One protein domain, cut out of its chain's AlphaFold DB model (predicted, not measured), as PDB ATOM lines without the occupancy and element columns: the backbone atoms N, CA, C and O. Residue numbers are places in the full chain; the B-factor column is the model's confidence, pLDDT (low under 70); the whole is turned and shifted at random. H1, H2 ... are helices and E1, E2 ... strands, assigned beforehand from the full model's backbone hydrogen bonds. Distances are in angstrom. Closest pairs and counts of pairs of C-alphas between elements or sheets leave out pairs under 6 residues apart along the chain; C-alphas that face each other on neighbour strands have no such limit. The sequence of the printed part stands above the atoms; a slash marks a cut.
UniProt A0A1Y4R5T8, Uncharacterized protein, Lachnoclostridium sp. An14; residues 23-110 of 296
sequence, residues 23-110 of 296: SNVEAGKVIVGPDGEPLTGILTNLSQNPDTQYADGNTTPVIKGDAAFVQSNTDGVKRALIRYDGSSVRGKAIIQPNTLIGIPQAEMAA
ATOM      1  N   SER A  23      94.937 136.604  98.685       88.25
ATOM      2  CA  SER A  23      93.694 135.901  98.320       88.25
ATOM      3  C   SER A  23      93.806 134.991  97.090       88.25
ATOM      4  O   SER A  23      92.832 134.334  96.718       88.25
ATOM      5  N   ASN A  24      94.964 134.954  96.429       87.75
ATOM      6  CA  ASN A  24      95.264 134.041  95.325       87.75
ATOM      7  C   ASN A  24      96.184 132.888  95.746       87.75
ATOM      8  O   ASN A  24      96.352 131.948  94.976       87.75
ATOM      9  N   VAL A  25      96.751 132.949  96.952       89.50
ATOM     10  CA  VAL A  25      97.680 131.953  97.491       89.50
ATOM     11  C   VAL A  25      96.955 131.138  98.559       89.50
ATOM     12  O   VAL A  25      96.320 131.712  99.444       89.50
ATOM     13  N   GLU A  26      97.018 129.805  98.462       90.06
ATOM     14  CA  GLU A  26      96.371 128.884  99.410       90.06
ATOM     15  C   GLU A  26      96.780 129.188 100.858       90.06
ATOM     16  O   GLU A  26      97.938 129.510 101.139       90.06
ATOM     17  N   ALA A  27      95.816 129.099 101.774       88.69
ATOM     18  CA  ALA A  27      96.012 129.403 103.182       88.69
ATOM     19  C   ALA A  27      97.232 128.665 103.766       88.69
ATOM     20  O   ALA A  27      97.376 127.450 103.630       88.69
ATOM     21  N   GLY A  28      98.128 129.416 104.414       87.31
ATOM     22  CA  GLY A  28      99.350 128.880 105.026       87.31
ATOM     23  C   GLY A  28     100.526 128.654 104.066       87.31
ATOM     24  O   GLY A  28     101.611 128.295 104.524       87.31
ATOM     25  N   LYS A  29     100.361 128.884 102.757       90.31
ATOM     26  CA  LYS A  29     101.482 128.977 101.804       90.31
ATOM     27  C   LYS A  29     102.020 130.409 101.768       90.31
ATOM     28  O   LYS A  29     101.286 131.347 102.056       90.31
ATOM     29  N   VAL A  30     103.291 130.586 101.417       92.69
ATOM     30  CA  VAL A  30     103.960 131.897 101.371       92.69
ATOM     31  C   VAL A  30     104.635 132.071 100.017       92.69
ATOM     32  O   VAL A  30     105.267 131.136  99.526       92.69
ATOM     33  N   ILE A  31     104.501 133.257  99.429       89.88
ATOM     34  CA  ILE A  31     105.248 133.687  98.239       89.88
ATOM     35  C   ILE A  31     106.051 134.951  98.557       89.88
ATOM     36  O   ILE A  31     105.841 135.567  99.597       89.88
ATOM     37  N   VAL A  32     106.954 135.351  97.664       88.06
ATOM     38  CA  VAL A  32     107.577 136.681  97.720       88.06
ATOM     39  C   VAL A  32     106.603 137.685  97.104       88.06
ATOM     40  O   VAL A  32     106.116 137.473  95.995       88.06
ATOM     41  N   GLY A  33     106.256 138.724  97.856       84.00
ATOM     42  CA  GLY A  33     105.360 139.796  97.444       84.00
ATOM     43  C   GLY A  33     106.029 140.798  96.498       84.00
ATOM     44  O   GLY A  33     107.246 140.768  96.320       84.00
ATOM     45  N   PRO A  34     105.250 141.711  95.890       80.31
ATOM     46  CA  PRO A  34     105.761 142.723  94.958       80.31
ATOM     47  C   PRO A  34     106.695 143.760  95.609       80.31
ATOM     48  O   PRO A  34     107.409 144.474  94.912       80.31
ATOM     49  N   ASP A  35     106.686 143.853  96.934       82.06
ATOM     50  CA  ASP A  35     107.597 144.645  97.763       82.06
ATOM     51  C   ASP A  35     108.862 143.870  98.181       82.06
ATOM     52  O   ASP A  35     109.732 144.428  98.845       82.06
ATOM     53  N   GLY A  36     108.984 142.600  97.777       81.56
ATOM     54  CA  GLY A  36     110.062 141.702  98.186       81.56
ATOM     55  C   GLY A  36     109.836 141.033  99.544       81.56
ATOM     56  O   GLY A  36     110.663 140.213  99.949       81.56
ATOM     57  N   GLU A  37     108.727 141.322 100.229       86.88
ATOM     58  CA  GLU A  37     108.417 140.766 101.547       86.88
ATOM     59  C   GLU A  37     107.577 139.480 101.449       86.88
ATOM     60  O   GLU A  37     106.859 139.267 100.469       86.88
ATOM     61  N   PRO A  38     107.624 138.580 102.448       89.50
ATOM     62  CA  PRO A  38     106.803 137.374 102.446       89.50
ATOM     63  C   PRO A  38     105.300 137.693 102.470       89.50
ATOM     64  O   PRO A  38     104.785 138.299 103.409       89.50
ATOM     65  N   LEU A  39     104.569 137.201 101.473       90.81
ATOM     66  CA  LEU A  39     103.118 137.295 101.381       90.81
ATOM     67  C   LEU A  39     102.490 135.938 101.710       90.81
ATOM     68  O   LEU A  39     102.567 134.990 100.923       90.81
ATOM     69  N   THR A  40     101.846 135.845 102.872       93.38
ATOM     70  CA  THR A  40     101.134 134.633 103.303       93.38
ATOM     71  C   THR A  40      99.749 134.557 102.670       93.38
ATOM     72  O   THR A  40      98.967 135.505 102.722       93.38
ATOM     73  N   GLY A  41      99.430 133.402 102.100       90.94
ATOM     74  CA  GLY A  41      98.148 133.110 101.489       90.94
ATOM     75  C   GLY A  41      97.001 133.002 102.484       90.94
ATOM     76  O   GLY A  41      97.168 132.532 103.612       90.94
ATOM     77  N   ILE A  42      95.819 133.413 102.027       88.50
ATOM     78  CA  ILE A  42      94.544 133.340 102.756       88.50
ATOM     79  C   ILE A  42      93.433 132.663 101.934       88.50
ATOM     80  O   ILE A  42      92.277 132.672 102.349       88.50
ATOM     81  N   LEU A  43      93.740 132.102 100.758       87.75
ATOM     82  CA  LEU A  43      92.762 131.407  99.916       87.75
ATOM     83  C   LEU A  43      92.366 130.073 100.562       87.75
ATOM     84  O   LEU A  43      93.183 129.157 100.671       87.75
ATOM     85  N   THR A  44      91.110 129.951 100.981       86.56
ATOM     86  CA  THR A  44      90.622 128.752 101.668       86.56
ATOM     87  C   THR A  44      90.470 127.573 100.708       86.56
ATOM     88  O   THR A  44      89.855 127.695  99.645       86.56
ATOM     89  N   ASN A  45      90.969 126.406 101.117       87.88
ATOM     90  CA  ASN A  45      90.698 125.132 100.464       87.88
ATOM     91  C   ASN A  45      89.560 124.409 101.188       87.88
ATOM     92  O   ASN A  45      89.739 123.857 102.274       87.88
ATOM     93  N   LEU A  46      88.375 124.435 100.585       85.69
ATOM     94  CA  LEU A  46      87.168 123.888 101.200       85.69
ATOM     95  C   LEU A  46      87.166 122.360 101.188       85.69
ATOM     96  O   LEU A  46      86.617 121.738 102.088       85.69
ATOM     97  N   SER A  47      87.824 121.739 100.211       85.19
ATOM     98  CA  SER A  47      87.917 120.280 100.123       85.19
ATOM     99  C   SER A  47      88.726 119.666 101.266       85.19
ATOM    100  O   SER A  47      88.479 118.526 101.645       85.19
ATOM    101  N   GLN A  48      89.674 120.418 101.830       83.25
ATOM    102  CA  GLN A  48      90.493 119.984 102.967       83.25
ATOM    103  C   GLN A  48      89.902 120.379 104.326       83.25
ATOM    104  O   GLN A  48      90.285 119.811 105.346       83.25
ATOM    105  N   ASN A  49      88.959 121.321 104.342       76.75
ATOM    106  CA  ASN A  49      88.236 121.745 105.536       76.75
ATOM    107  C   ASN A  49      86.729 121.860 105.229       76.75
ATOM    108  O   ASN A  49      86.201 122.973 105.160       76.75
ATOM    109  N   PRO A  50      86.049 120.730 104.957       75.94
ATOM    110  CA  PRO A  50      84.658 120.752 104.530       75.94
ATOM    111  C   PRO A  50      83.712 121.081 105.689       75.94
ATOM    112  O   PRO A  50      83.957 120.710 106.837       75.94
ATOM    113  N   ASP A  51      82.571 121.702 105.376       73.50
ATOM    114  CA  ASP A  51      81.544 122.052 106.371       73.50
ATOM    115  C   ASP A  51      80.920 120.823 107.046       73.50
ATOM    116  O   ASP A  51      80.302 120.916 108.115       73.50
ATOM    117  N   THR A  52      80.952 119.688 106.350       76.69
ATOM    118  CA  THR A  52      80.440 118.403 106.812       76.69
ATOM    119  C   THR A  52      81.067 117.258 106.012       76.69
ATOM    120  O   THR A  52      81.752 117.467 105.011       76.69
ATOM    121  N   GLN A  53      80.846 116.029 106.464       77.31
ATOM    122  CA  GLN A  53      81.306 114.823 105.786       77.31
ATOM    123  C   GLN A  53      80.112 113.931 105.477       77.31
ATOM    124  O   GLN A  53      79.096 113.962 106.176       77.31
ATOM    125  N   TYR A  54      80.239 113.138 104.420       80.00
ATOM    126  CA  TYR A  54      79.269 112.095 104.138       80.00
ATOM    127  C   TYR A  54      79.281 111.062 105.278       80.00
ATOM    128  O   TYR A  54      80.336 110.576 105.670       80.00
ATOM    129  N   ALA A  55      78.112 110.764 105.847       76.75
ATOM    130  CA  ALA A  55      78.025 110.026 107.108       76.75
ATOM    131  C   ALA A  55      78.345 108.523 106.979       76.75
ATOM    132  O   ALA A  55      78.900 107.936 107.906       76.75
ATOM    133  N   ASP A  56      78.039 107.902 105.834       71.94
ATOM    134  CA  ASP A  56      78.122 106.446 105.681       71.94
ATOM    135  C   ASP A  56      79.432 106.017 105.012       71.94
ATOM    136  O   ASP A  56      79.541 105.973 103.788       71.94
ATOM    137  N   GLY A  57      80.440 105.690 105.827       65.56
ATOM    138  CA  GLY A  57      81.634 104.941 105.403       65.56
ATOM    139  C   GLY A  57      82.492 105.585 104.305       65.56
ATOM    140  O   GLY A  57      83.382 104.929 103.767       65.56
ATOM    141  N   ASN A  58      82.240 106.850 103.965       69.75
ATOM    142  CA  ASN A  58      82.906 107.569 102.890       69.75
ATOM    143  C   ASN A  58      83.425 108.910 103.417       69.75
ATOM    144  O   ASN A  58      82.658 109.767 103.836       69.75
ATOM    145  N   THR A  59      84.737 109.111 103.339       76.56
ATOM    146  CA  THR A  59      85.423 110.330 103.790       76.56
ATOM    147  C   THR A  59      85.363 111.469 102.768       76.56
ATOM    148  O   THR A  59      86.128 112.426 102.875       76.56
ATOM    149  N   THR A  60      84.519 111.364 101.735       84.50
ATOM    150  CA  THR A  60      84.415 112.392 100.694       84.50
ATOM    151  C   THR A  60      83.937 113.713 101.313       84.50
ATOM    152  O   THR A  60      82.889 113.733 101.970       84.50
ATOM    153  N   PRO A  61      84.676 114.821 101.114       85.56
ATOM    154  CA  PRO A  61      84.301 116.122 101.649       85.56
ATOM    155  C   PRO A  61      83.001 116.627 101.013       85.56
ATOM    156  O   PRO A  61      82.813 116.522  99.796       85.56
ATOM    157  N   VAL A  62      82.119 117.204 101.835       88.38
ATOM    158  CA  VAL A  62      80.858 117.807 101.388       88.38
ATOM    159  C   VAL A  62      80.851 119.288 101.747       88.38
ATOM    160  O   VAL A  62      80.883 119.661 102.921       88.38
ATOM    161  N   ILE A  63      80.767 120.134 100.727       88.88
ATOM    162  CA  ILE A  63      80.572 121.574 100.883       88.88
ATOM    163  C   ILE A  63      79.077 121.857 100.915       88.88
ATOM    164  O   ILE A  63      78.331 121.344 100.074       88.88
ATOM    165  N   LYS A  64      78.623 122.664 101.876       86.62
ATOM    166  CA  LYS A  64      77.207 123.030 101.962       86.62
ATOM    167  C   LYS A  64      76.893 124.107 100.929       86.62
ATOM    168  O   LYS A  64      77.499 125.174 100.925       86.62
ATOM    169  N   GLY A  65      75.938 123.821 100.055       88.94
ATOM    170  CA  GLY A  65      75.311 124.821  99.201       88.94
ATOM    171  C   GLY A  65      74.324 125.684  99.985       88.94
ATOM    172  O   GLY A  65      73.782 125.246 100.999       88.94
ATOM    173  N   ASP A  66      74.093 126.905  99.507       87.44
ATOM    174  CA  ASP A  66      73.168 127.876 100.112       87.44
ATOM    175  C   ASP A  66      71.818 127.968  99.388       87.44
ATOM    176  O   ASP A  66      70.842 128.442  99.963       87.44
ATOM    177  N   ALA A  67      71.768 127.568  98.115       91.50
ATOM    178  CA  ALA A  67      70.544 127.581  97.325       91.50
ATOM    179  C   ALA A  67      70.597 126.588  96.163       91.50
ATOM    180  O   ALA A  67      71.663 126.295  95.614       91.50
ATOM    181  N   ALA A  68      69.421 126.123  95.750       95.50
ATOM    182  CA  ALA A  68      69.226 125.262  94.593       95.50
ATOM    183  C   ALA A  68      68.369 125.954  93.527       95.50
ATOM    184  O   ALA A  68      67.436 126.694  93.840       95.50
ATOM    185  N   PHE A  69      68.660 125.675  92.258       95.38
ATOM    186  CA  PHE A  69      67.968 126.259  91.109       95.38
ATOM    187  C   PHE A  69      67.757 125.221  90.011       95.38
ATOM    188  O   PHE A  69      68.570 124.319  89.825       95.38
ATOM    189  N   VAL A  70      66.700 125.398  89.220       95.62
ATOM    190  CA  VAL A  70      66.531 124.710  87.935       95.62
ATOM    191  C   VAL A  70      66.386 125.764  86.847       95.62
ATOM    192  O   VAL A  70      65.316 126.346  86.674       95.62
ATOM    193  N   GLN A  71      67.473 126.043  86.125       95.62
ATOM    194  CA  GLN A  71      67.539 127.188  85.212       95.62
ATOM    195  C   GLN A  71      68.322 126.875  83.935       95.62
ATOM    196  O   GLN A  71      69.186 126.001  83.926       95.62
ATOM    197  N   SER A  72      67.987 127.583  82.851       96.12
ATOM    198  CA  SER A  72      68.744 127.571  81.598       96.12
ATOM    199  C   SER A  72      70.065 128.318  81.753       96.12
ATOM    200  O   SER A  72      70.087 129.460  82.212       96.12
ATOM    201  N   ASN A  73      71.150 127.697  81.315       95.19
ATOM    202  CA  ASN A  73      72.468 128.317  81.233       95.19
ATOM    203  C   ASN A  73      72.663 129.020  79.873       95.19
ATOM    204  O   ASN A  73      71.837 128.891  78.969       95.19
ATOM    205  N   THR A  74      73.773 129.751  79.714       97.12
ATOM    206  CA  THR A  74      74.128 130.491  78.481       97.12
ATOM    207  C   THR A  74      74.259 129.595  77.245       97.12
ATOM    208  O   THR A  74      74.091 130.065  76.126       97.12
ATOM    209  N   ASP A  75      74.504 128.300  77.436       96.56
ATOM    210  CA  ASP A  75      74.507 127.283  76.378       96.56
ATOM    211  C   ASP A  75      73.101 126.754  76.026       96.56
ATOM    212  O   ASP A  75      72.964 125.832  75.226       96.56
ATOM    213  N   GLY A  76      72.046 127.318  76.625       96.19
ATOM    214  CA  GLY A  76      70.647 126.967  76.381       96.19
ATOM    215  C   GLY A  76      70.145 125.740  77.147       96.19
ATOM    216  O   GLY A  76      68.956 125.424  77.074       96.19
ATOM    217  N   VAL A  77      70.999 125.054  77.911       97.31
ATOM    218  CA  VAL A  77      70.628 123.817  78.612       97.31
ATOM    219  C   VAL A  77      70.125 124.128  80.018       97.31
ATOM    220  O   VAL A  77      70.791 124.825  80.785       97.31
ATOM    221  N   LYS A  78      68.959 123.578  80.383       96.44
ATOM    222  CA  LYS A  78      68.455 123.620  81.761       96.44
ATOM    223  C   LYS A  78      69.196 122.621  82.633       96.44
ATOM    224  O   LYS A  78      69.277 121.444  82.287       96.44
ATOM    225  N   ARG A  79      69.683 123.074  83.782       94.81
ATOM    226  CA  ARG A  79      70.383 122.232  84.757       94.81
ATOM    227  C   ARG A  79      69.768 122.381  86.134       94.81
ATOM    228  O   ARG A  79      69.201 123.423  86.447       94.81
ATOM    229  N   ALA A  80      69.920 121.344  86.948       94.19
ATOM    230  CA  ALA A  80      69.871 121.499  88.390       94.19
ATOM    231  C   ALA A  80      71.206 122.114  88.825       94.19
ATOM    232  O   ALA A  80      72.266 121.566  88.521       94.19
ATOM    233  N   LEU A  81      71.155 123.270  89.472       94.25
ATOM    234  CA  LEU A  81      72.325 123.993  89.950       94.25
ATOM    235  C   LEU A  81      72.241 124.101  91.465       94.25
ATOM    236  O   LEU A  81      71.171 124.375  92.006       94.25
ATOM    237  N   ILE A  82      73.373 123.926  92.134       93.12
ATOM    238  CA  ILE A  82      73.525 124.218  93.556       93.12
ATOM    239  C   ILE A  82      74.552 125.333  93.651       93.12
ATOM    240  O   ILE A  82      75.652 125.220  93.104       93.12
ATOM    241  N   ARG A  83      74.172 126.429  94.295       89.00
ATOM    242  CA  ARG A  83      75.074 127.541  94.554       89.00
ATOM    243  C   ARG A  83      75.835 127.286  95.844       89.00
ATOM    244  O   ARG A  83      75.311 126.702  96.789       89.00
ATOM    245  N   TYR A  84      77.078 127.737  95.831       84.94
ATOM    246  CA  TYR A  84      77.901 127.928  97.007       84.94
ATOM    247  C   TYR A  84      78.248 129.418  97.085       84.94
ATOM    248  O   TYR A  84      78.994 129.914  96.242       84.94
ATOM    249  N   ASP A  85      77.680 130.127  98.058       73.69
ATOM    250  CA  ASP A  85      77.941 131.556  98.311       73.69
ATOM    251  C   ASP A  85      78.892 131.788  99.500       73.69
ATOM    252  O   ASP A  85      79.134 132.917  99.912       73.69
ATOM    253  N   GLY A  86      79.446 130.710 100.073       67.56
ATOM    254  CA  GLY A  86      80.560 130.782 101.018       67.56
ATOM    255  C   GLY A  86      80.378 131.775 102.162       67.56
ATOM    256  O   GLY A  86      81.329 132.450 102.520       67.56
ATOM    257  N   SER A  87      79.188 131.875 102.764       56.78
ATOM    258  CA  SER A  87      78.862 132.879 103.799       56.78
ATOM    259  C   SER A  87      79.881 132.964 104.964       56.78
ATOM    260  O   SER A  87      80.043 134.018 105.582       56.78
ATOM    261  N   SER A  88      80.645 131.894 105.228       52.78
ATOM    262  CA  SER A  88      81.742 131.864 106.215       52.78
ATOM    263  C   SER A  88      83.146 132.181 105.662       52.78
ATOM    264  O   SER A  88      84.066 132.416 106.442       52.78
ATOM    265  N   VAL A  89      83.332 132.237 104.343       55.72
ATOM    266  CA  VAL A  89      84.579 132.573 103.642       55.72
ATOM    267  C   VAL A  89      84.299 133.770 102.735       55.72
ATOM    268  O   VAL A  89      83.828 133.628 101.614       55.72
ATOM    269  N   ARG A  90      84.586 134.985 103.215       51.44
ATOM    270  CA  ARG A  90      84.395 136.243 102.466       51.44
ATOM    271  C   ARG A  90      85.380 136.407 101.291       51.44
ATOM    272  O   ARG A  90      86.063 137.426 101.195       51.44
ATOM    273  N   GLY A  91      85.505 135.420 100.405       63.56
ATOM    274  CA  GLY A  91      86.469 135.443  99.311       63.56
ATOM    275  C   GLY A  91      86.463 134.206  98.412       63.56
ATOM    276  O   GLY A  91      85.653 133.296  98.561       63.56
ATOM    277  N   LYS A  92      87.392 134.209  97.448       74.31
ATOM    278  CA  LYS A  92      87.676 133.087  96.541       74.31
ATOM    279  C   LYS A  92      87.948 131.811  97.352       74.31
ATOM    280  O   LYS A  92      88.449 131.895  98.471       74.31
ATOM    281  N   ALA A  93      87.666 130.646  96.776       82.62
ATOM    282  CA  ALA A  93      87.939 129.357  97.404       82.62
ATOM    283  C   ALA A  93      88.383 128.309  96.378       82.62
ATOM    284  O   ALA A  93      88.046 128.403  95.195       82.62
ATOM    285  N   ILE A  94      89.129 127.307  96.846       86.19
ATOM    286  CA  ILE A  94      89.523 126.131  96.065       86.19
ATOM    287  C   ILE A  94      88.550 124.992  96.372       86.19
ATOM    288  O   ILE A  94      88.320 124.658  97.535       86.19
ATOM    289  N   ILE A  95      88.029 124.376  95.309       88.06
ATOM    290  CA  ILE A  95      87.299 123.110  95.356       88.06
ATOM    291  C   ILE A  95      88.074 122.116  94.493       88.06
ATOM    292  O   ILE A  95      88.241 122.311  93.288       88.06
ATOM    293  N   GLN A  96      88.593 121.073  95.125       89.44
ATOM    294  CA  GLN A  96      89.359 120.013  94.482       89.44
ATOM    295  C   GLN A  96      88.428 119.003  93.790       89.44
ATOM    296  O   GLN A  96      87.266 118.853  94.191       89.44
ATOM    297  N   PRO A  97      88.922 118.263  92.776       89.69
ATOM    298  CA  PRO A  97      88.203 117.121  92.222       89.69
ATOM    299  C   PRO A  97      87.755 116.146  93.317       89.69
ATOM    300  O   PRO A  97      88.395 116.045  94.361       89.69
ATOM    301  N   ASN A  98      86.672 115.406  93.064       87.38
ATOM    302  CA  ASN A  98      86.082 114.481  94.038       87.38
ATOM    303  C   ASN A  98      85.615 115.162  95.346       87.38
ATOM    304  O   ASN A  98      85.719 114.593  96.427       87.38
ATOM    305  N   THR A  99      85.092 116.386  95.241       87.62
ATOM    306  CA  THR A  99      84.394 117.083  96.330       87.62
ATOM    307  C   THR A  99      82.913 117.173  95.996       87.62
ATOM    308  O   THR A  99      82.554 117.503  94.863       87.62
ATOM    309  N   LEU A 100      82.047 116.889  96.966       90.88
ATOM    310  CA  LEU A 100      80.600 116.990  96.800       90.88
ATOM    311  C   LEU A 100      80.114 118.388  97.193       90.88
ATOM    312  O   LEU A 100      80.647 118.999  98.117       90.88
ATOM    313  N   ILE A 101      79.059 118.864  96.531       89.88
ATOM    314  CA  ILE A 101      78.297 120.044  96.954       89.88
ATOM    315  C   ILE A 101      76.884 119.568  97.285       89.88
ATOM    316  O   ILE A 101      76.191 119.033  96.419       89.88
ATOM    317  N   GLY A 102      76.485 119.709  98.547       90.25
ATOM    318  CA  GLY A 102      75.221 119.196  99.071       90.25
ATOM    319  C   GLY A 102      74.333 120.300  99.630       90.25
ATOM    320  O   GLY A 102      74.821 121.266 100.203       90.25
ATOM    321  N   ILE A 103      73.022 120.135  99.504       91.81
ATOM    322  CA  ILE A 103      72.001 121.023 100.071       91.81
ATOM    323  C   ILE A 103      70.860 120.156 100.626       91.81
ATOM    324  O   ILE A 103      70.709 119.013 100.169       91.81
ATOM    325  N   PRO A 104      70.062 120.617 101.606       91.88
ATOM    326  CA  PRO A 104      68.936 119.835 102.098       91.88
ATOM    327  C   PRO A 104      67.993 119.385 100.973       91.88
ATOM    328  O   PRO A 104      67.619 120.158 100.093       91.88
ATOM    329  N   GLN A 105      67.562 118.123 101.025       93.50
ATOM    330  CA  GLN A 105      66.717 117.512  99.988       93.50
ATOM    331  C   GLN A 105      65.422 118.298  99.698       93.50
ATOM    332  O   GLN A 105      64.996 118.381  98.549       93.50
ATOM    333  N   ALA A 106      64.836 118.935 100.719       92.69
ATOM    334  CA  ALA A 106      63.633 119.748 100.573       92.69
ATOM    335  C   ALA A 106      63.866 121.002  99.708       92.69
ATOM    336  O   ALA A 106      62.977 121.398  98.959       92.69
ATOM    337  N   GLU A 107      65.062 121.593  99.757       93.88
ATOM    338  CA  GLU A 107      65.412 122.749  98.926       93.88
ATOM    339  C   GLU A 107      65.594 122.350  97.459       93.88
ATOM    340  O   GLU A 107      65.115 123.049  96.567       93.88
ATOM    341  N   MET A 108      66.185 121.176  97.195       93.19
ATOM    342  CA  MET A 108      66.234 120.608  95.838       93.19
ATOM    343  C   MET A 108      64.833 120.336  95.285       93.19
ATOM    344  O   MET A 108      64.551 120.646  94.126       93.19
ATOM    345  N   ALA A 109      63.942 119.779  96.110       95.62
ATOM    346  CA  ALA A 109      62.556 119.551  95.721       95.62
ATOM    347  C   ALA A 109      61.844 120.872  95.388       95.62
ATOM    348  O   ALA A 109      61.204 120.980  94.340       95.62
ATOM    349  N   ALA A 110      62.017 121.896  96.230       94.62
ATOM    350  CA  ALA A 110      61.447 123.223  96.025       94.62
ATOM    351  C   ALA A 110      61.966 123.892  94.741       94.62
ATOM    352  O   ALA A 110      61.168 124.421  93.966       94.62
TER     353      ALA A 110
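This is residues 23 to 110 of the 296 residues of an uncharacterized protein of Lachnoclostridium sp. An14 (UniProt A0A1Y4R5T8). With little regular structure, three two-stranded sheets string out: hairpin E4-E5 with helix H1 near one end, parallel pair E3-E6 between, antiparallel hairpin E1-E2 far out at the other. The printed 88 residues, 31 in named elements, run E1 E2 E3 E4 E5 E6 H1, mostly strand. The whole is loose: radius of gyration of the C-alphas 16.6 A, spans 52 by 38 by 21 A.

Look first at hairpin E4, residues 67 to 72, and E5, residues 78 to 83, antiparallel, N 69 and O 81 2.8 A apart. In H1, residues 105 to 110, every O i to N i+4 pair is within hydrogen-bond range; closest to E4 are the C-alphas of Met 108 and Ala 68, 5.7 A. E3, residues 61 to 64, runs on into E4 at 84 degrees; its parallel neighbour is E6, residues 100 to 102, N 63 and O 100 2.8 A apart. In hairpin E1, residues 30 to 32, and E2, residues 38 to 40, find N 39 and O 31, 2.8 A.

From C-alpha 67 at (70.544, 127.581, 97.325) E4 runs 15.8 A; H1 ends at C-alpha 110 at (61.447, 123.223, 96.025).

Links E2 to E3 and E5 to E6 are long; the printed part has no cut. Residues 57 to 58 and 86 to 91 have pLDDT under 70.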